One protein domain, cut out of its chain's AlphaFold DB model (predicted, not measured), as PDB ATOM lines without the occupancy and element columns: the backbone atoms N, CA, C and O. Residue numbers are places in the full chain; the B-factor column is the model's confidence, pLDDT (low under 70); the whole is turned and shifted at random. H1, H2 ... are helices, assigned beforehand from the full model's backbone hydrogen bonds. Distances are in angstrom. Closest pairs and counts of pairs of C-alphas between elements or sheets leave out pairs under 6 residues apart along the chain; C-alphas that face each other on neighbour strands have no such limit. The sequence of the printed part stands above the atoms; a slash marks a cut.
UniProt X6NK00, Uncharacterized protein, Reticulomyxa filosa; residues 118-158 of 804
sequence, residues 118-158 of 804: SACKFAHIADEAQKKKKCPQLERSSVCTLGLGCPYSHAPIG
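This is residues 118 to 158 of the 804 residues of an uncharacterized protein of Reticulomyxa filosa (UniProt X6NK00). Little regular structure: a chain mostly of loops with two short helices, H1 and then H2, set apart. Residues 118 to 127 lead to H1, and after H2 the stretch 142 to 158, with no named element, folds back past the middle. The printed part has 41 residues, 10 of them in the two named helices, with no named strand; the class is all helix. It is only just compact, close to loose, with a radius of gyration of the C-alphas of 10.7 A, and only just elongated, spanning 32 by 21 by 12 A.

H1, residues 128 to 131, and H2, residues 136 to 141, are apart, with no C-alpha of the one within 8 A of the other. A tight link of 4 residues joins them. In H2 every O i to N i+4 pair is within hydrogen-bond range; H1 is too short for such a pair, and its 1 O i to N i+3 pair is within range.

H1 begins at C-alpha 128, (-160.252, -23.143, 38.345). H2 measures 8.6 A from first to last C-alpha and ends at C-alpha 141, (-173.554, -15.654, 56.446).

The C-alphas farthest apart, of Lys 121 and Gly 158, are 34.1 A apart. The printed part has no cut. Residues 156 to 158 have pLDDT under 70.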
ATOM      1  N   SER A 118    -165.741  -4.832  40.502       79.81
ATOM      2  CA  SER A 118    -165.638  -4.324  39.126       79.81
ATOM      3  C   SER A 118    -164.827  -3.026  38.982       79.81
ATOM      4  O   SER A 118    -164.337  -2.749  37.895       79.81
ATOM      5  N   ALA A 119    -164.605  -2.260  40.058       81.75
ATOM      6  CA  ALA A 119    -163.767  -1.054  40.048       81.75
ATOM      7  C   ALA A 119    -162.253  -1.350  40.186       81.75
ATOM      8  O   ALA A 119    -161.438  -0.446  40.397       81.75
ATOM      9  N   CYS A 120    -161.838  -2.618  40.103       87.62
ATOM     10  CA  CYS A 120    -160.427  -2.988  40.082       87.62
ATOM     11  C   CYS A 120    -159.839  -2.870  38.667       87.62
ATOM     12  O   CYS A 120    -160.240  -3.587  37.758       87.62
ATOM     13  N   LYS A 121    -158.801  -2.042  38.495       90.00
ATOM     14  CA  LYS A 121    -158.082  -1.865  37.215       90.00
ATOM     15  C   LYS A 121    -157.195  -3.051  36.778       90.00
ATOM     16  O   LYS A 121    -156.334  -2.887  35.919       90.00
ATOM     17  N   PHE A 122    -157.333  -4.213  37.415       91.25
ATOM     18  CA  PHE A 122    -156.500  -5.402  37.213       91.25
ATOM     19  C   PHE A 122    -157.393  -6.635  37.056       91.25
ATOM     20  O   PHE A 122    -158.388  -6.764  37.767       91.25
ATOM     21  N   ALA A 123    -157.031  -7.571  36.174       87.50
ATOM     22  CA  ALA A 123    -157.914  -8.687  35.834       87.50
ATOM     23  C   ALA A 123    -158.172  -9.634  37.021       87.50
ATOM     24  O   ALA A 123    -157.244 -10.104  37.688       87.50
ATOM     25  N   HIS A 124    -159.446  -9.955  37.238       92.06
ATOM     26  CA  HIS A 124    -159.945 -10.862  38.273       92.06
ATOM     27  C   HIS A 124    -160.019 -12.308  37.759       92.06
ATOM     28  O   HIS A 124    -161.089 -12.862  37.520       92.06
ATOM     29  N   ILE A 125    -158.848 -12.920  37.557       88.19
ATOM     30  CA  ILE A 125    -158.724 -14.284  37.023       88.19
ATOM     31  C   ILE A 125    -158.550 -15.277  38.178       88.19
ATOM     32  O   ILE A 125    -157.424 -15.541  38.606       88.19
ATOM     33  N   ALA A 126    -159.671 -15.821  38.658       83.94
ATOM     34  CA  ALA A 126    -159.682 -16.905  39.642       83.94
ATOM     35  C   ALA A 126    -159.123 -18.189  39.024       83.94
ATOM     36  O   ALA A 126    -159.436 -18.518  37.876       83.94
ATOM     37  N   ASP A 127    -158.359 -18.924  39.825       85.50
ATOM     38  CA  ASP A 127    -157.935 -20.290  39.524       85.50
ATOM     39  C   ASP A 127    -159.168 -21.211  39.405       85.50
ATOM     40  O   ASP A 127    -160.139 -21.066  40.156       85.50
ATOM     41  N   GLU A 128    -159.158 -22.174  38.481       84.12
ATOM     42  CA  GLU A 128    -160.252 -23.143  38.345       84.12
ATOM     43  C   GLU A 128    -160.483 -23.943  39.629       84.12
ATOM     44  O   GLU A 128    -161.627 -24.248  39.977       84.12
ATOM     45  N   ALA A 129    -159.412 -24.232  40.376       86.12
ATOM     46  CA  ALA A 129    -159.503 -24.900  41.669       86.12
ATOM     47  C   ALA A 129    -160.240 -24.054  42.729       86.12
ATOM     48  O   ALA A 129    -160.818 -24.610  43.666       86.12
ATOM     49  N   GLN A 130    -160.248 -22.723  42.591       84.69
ATOM     50  CA  GLN A 130    -161.010 -21.812  43.453       84.69
ATOM     51  C   GLN A 130    -162.463 -21.690  42.986       84.69
ATOM     52  O   GLN A 130    -163.368 -21.814  43.812       84.69
ATOM     53  N   LYS A 131    -162.701 -21.582  41.669       85.12
ATOM     54  CA  LYS A 131    -164.054 -21.559  41.081       85.12
ATOM     55  C   LYS A 131    -164.882 -22.806  41.413       85.12
ATOM     56  O   LYS A 131    -166.101 -22.712  41.480       85.12
ATOM     57  N   LYS A 132    -164.246 -23.962  41.639       87.19
ATOM     58  CA  LYS A 132    -164.914 -25.220  42.039       87.19
ATOM     59  C   LYS A 132    -165.216 -25.317  43.547       87.19
ATOM     60  O   LYS A 132    -165.978 -26.191  43.950       87.19
ATOM     61  N   LYS A 133    -164.660 -24.442  44.396       90.00
ATOM     62  CA  LYS A 133    -164.902 -24.430  45.853       90.00
ATOM     63  C   LYS A 133    -166.027 -23.452  46.207       90.00
ATOM     64  O   LYS A 133    -166.087 -22.358  45.649       90.00
ATOM     65  N   LYS A 134    -166.911 -23.825  47.142       90.81
ATOM     66  CA  LYS A 134    -167.981 -22.942  47.649       90.81
ATOM     67  C   LYS A 134    -167.389 -21.732  48.378       90.81
ATOM     68  O   LYS A 134    -166.346 -21.842  49.018       90.81
ATOM     69  N   CYS A 135    -168.055 -20.581  48.295       93.81
ATOM     70  CA  CYS A 135    -167.646 -19.380  49.018       93.81
ATOM     71  C   CYS A 135    -167.859 -19.527  50.540       93.81
ATOM     72  O   CYS A 135    -169.013 -19.577  50.978       93.81
ATOM     73  N   PRO A 136    -166.794 -19.487  51.372       88.56
ATOM     74  CA  PRO A 136    -166.921 -19.681  52.821       88.56
ATOM     75  C   PRO A 136    -167.742 -18.588  53.518       88.56
ATOM     76  O   PRO A 136    -168.315 -18.815  54.581       88.56
ATOM     77  N   GLN A 137    -167.795 -17.385  52.938       88.31
ATOM     78  CA  GLN A 137    -168.605 -16.291  53.471       88.31
ATOM     79  C   GLN A 137    -170.089 -16.489  53.137       88.31
ATOM     80  O   GLN A 137    -170.937 -16.319  54.004       88.31
ATOM     81  N   LEU A 138    -170.410 -16.916  51.910       89.50
ATOM     82  CA  LEU A 138    -171.787 -17.236  51.528       89.50
ATOM     83  C   LEU A 138    -172.346 -18.391  52.377       89.50
ATOM     84  O   LEU A 138    -173.478 -18.313  52.841       89.50
ATOM     85  N   GLU A 139    -171.524 -19.409  52.634       87.69
ATOM     86  CA  GLU A 139    -171.870 -20.586  53.441       87.69
ATOM     87  C   GLU A 139    -172.115 -20.250  54.924       87.69
ATOM     88  O   GLU A 139    -173.023 -20.804  55.536       87.69
ATOM     89  N   ARG A 140    -171.364 -19.299  55.501       82.94
ATOM     90  CA  ARG A 140    -171.519 -18.884  56.911       82.94
ATOM     91  C   ARG A 140    -172.576 -17.808  57.146       82.94
ATOM     92  O   ARG A 140    -173.188 -17.793  58.209       82.94
ATOM     93  N   SER A 141    -172.741 -16.860  56.220       82.94
ATOM     94  CA  SER A 141    -173.554 -15.654  56.446       82.94
ATOM     95  C   SER A 141    -174.659 -15.414  55.422       82.94
ATOM     96  O   SER A 141    -175.275 -14.353  55.464       82.94
ATOM     97  N   SER A 142    -174.935 -16.351  54.506       82.50
ATOM     98  CA  SER A 142    -175.938 -16.252  53.418       82.50
ATOM     99  C   SER A 142    -175.733 -15.097  52.412       82.50
ATOM    100  O   SER A 142    -176.429 -15.004  51.400       82.50
ATOM    101  N   VAL A 143    -174.728 -14.246  52.645       87.38
ATOM    102  CA  VAL A 143    -174.334 -13.094  51.828       87.38
ATOM    103  C   VAL A 143    -172.808 -13.036  51.770       87.38
ATOM    104  O   VAL A 143    -172.143 -13.021  52.807       87.38
ATOM    105  N   CYS A 144    -172.249 -12.965  50.562       92.31
ATOM    106  CA  CYS A 144    -170.831 -12.696  50.336       92.31
ATOM    107  C   CYS A 144    -170.631 -11.203  50.044       92.31
ATOM    108  O   CYS A 144    -171.086 -10.711  49.011       92.31
ATOM    109  N   THR A 145    -169.921 -10.474  50.912       86.88
ATOM    110  CA  THR A 145    -169.707  -9.018  50.747       86.88
ATOM    111  C   THR A 145    -168.788  -8.659  49.578       86.88
ATOM    112  O   THR A 145    -168.639  -7.486  49.261       86.88
ATOM    113  N   LEU A 146    -168.147  -9.648  48.950       85.44
ATOM    114  CA  LEU A 146    -167.336  -9.457  47.746       85.44
ATOM    115  C   LEU A 146    -168.172  -9.526  46.457       85.44
ATOM    116  O   LEU A 146    -167.688  -9.096  45.412       85.44
ATOM    117  N   GLY A 147    -169.406 -10.045  46.507       87.38
ATOM    118  CA  GLY A 147    -170.292 -10.159  45.344       87.38
ATOM    119  C   GLY A 147    -169.621 -10.871  44.161       87.38
ATOM    120  O   GLY A 147    -169.011 -11.925  44.328       87.38
ATOM    121  N   LEU A 148    -169.685 -10.262  42.974       77.44
ATOM    122  CA  LEU A 148    -169.003 -10.737  41.758       77.44
ATOM    123  C   LEU A 148    -167.461 -10.662  41.837       77.44
ATOM    124  O   LEU A 148    -166.773 -11.204  40.980       77.44
ATOM    125  N   GLY A 149    -166.903 -10.006  42.860       82.75
ATOM    126  CA  GLY A 149    -165.472  -9.974  43.174       82.75
ATOM    127  C   GLY A 149    -164.986 -11.142  44.048       82.75
ATOM    128  O   GLY A 149    -163.882 -11.069  44.597       82.75
ATOM    129  N   CYS A 150    -165.798 -12.188  44.227       89.81
ATOM    130  CA  CYS A 150    -165.417 -13.399  44.947       89.81
ATOM    131  C   CYS A 150    -164.760 -14.431  44.002       89.81
ATOM    132  O   CYS A 150    -165.368 -14.785  42.995       89.81
ATOM    133  N   PRO A 151    -163.571 -14.981  44.325       89.50
ATOM    134  CA  PRO A 151    -162.924 -16.014  43.506       89.50
ATOM    135  C   PRO A 151    -163.532 -17.422  43.683       89.50
ATOM    136  O   PRO A 151    -163.099 -18.359  43.015       89.50
ATOM    137  N   TYR A 152    -164.509 -17.581  44.583       93.12
ATOM    138  CA  TYR A 152    -165.158 -18.848  44.934       93.12
ATOM    139  C   TYR A 152    -166.578 -18.940  44.360       93.12
ATOM    140  O   TYR A 152    -167.230 -17.923  44.133       93.12
ATOM    141  N   SER A 153    -167.093 -20.160  44.183       89.00
ATOM    142  CA  SER A 153    -168.444 -20.380  43.663       89.00
ATOM    143  C   SER A 153    -169.529 -19.815  44.582       89.00
ATOM    144  O   SER A 153    -169.571 -20.108  45.784       89.00
ATOM    145  N   HIS A 154    -170.463 -19.080  43.976       89.75
ATOM    146  CA  HIS A 154    -171.785 -18.773  44.530       89.75
ATOM    147  C   HIS A 154    -172.898 -19.651  43.926       89.75
ATOM    148  O   HIS A 154    -174.044 -19.550  44.351       89.75
ATOM    149  N   ALA A 155    -172.581 -20.514  42.954       79.62
ATOM    150  CA  ALA A 155    -173.534 -21.465  42.396       79.62
ATOM    151  C   ALA A 155    -173.702 -22.678  43.337       79.62
ATOM    152  O   ALA A 155    -172.700 -23.170  43.873       79.62
ATOM    153  N   PRO A 156    -174.932 -23.193  43.533       65.69
ATOM    154  CA  PRO A 156    -175.170 -24.380  44.346       65.69
ATOM    155  C   PRO A 156    -174.576 -25.621  43.668       65.69
ATOM    156  O   PRO A 156    -175.072 -26.107  42.655       65.69
ATOM    157  N   ILE A 157    -173.489 -26.139  44.239       52.12
ATOM    158  CA  ILE A 157    -172.875 -27.404  43.819       52.12
ATOM    159  C   ILE A 157    -173.574 -28.537  44.586       52.12
ATOM    160  O   ILE A 157    -173.513 -28.569  45.820       52.12
ATOM    161  N   GLY A 158    -174.229 -29.443  43.855       49.69
ATOM    162  CA  GLY A 158    -175.063 -30.530  44.390       49.69
ATOM    163  C   GLY A 158    -176.544 -30.146  44.534       49.69
ATOM    164  O   GLY A 158    -176.854 -29.002  44.857       49.69
TER     165      GLY A 158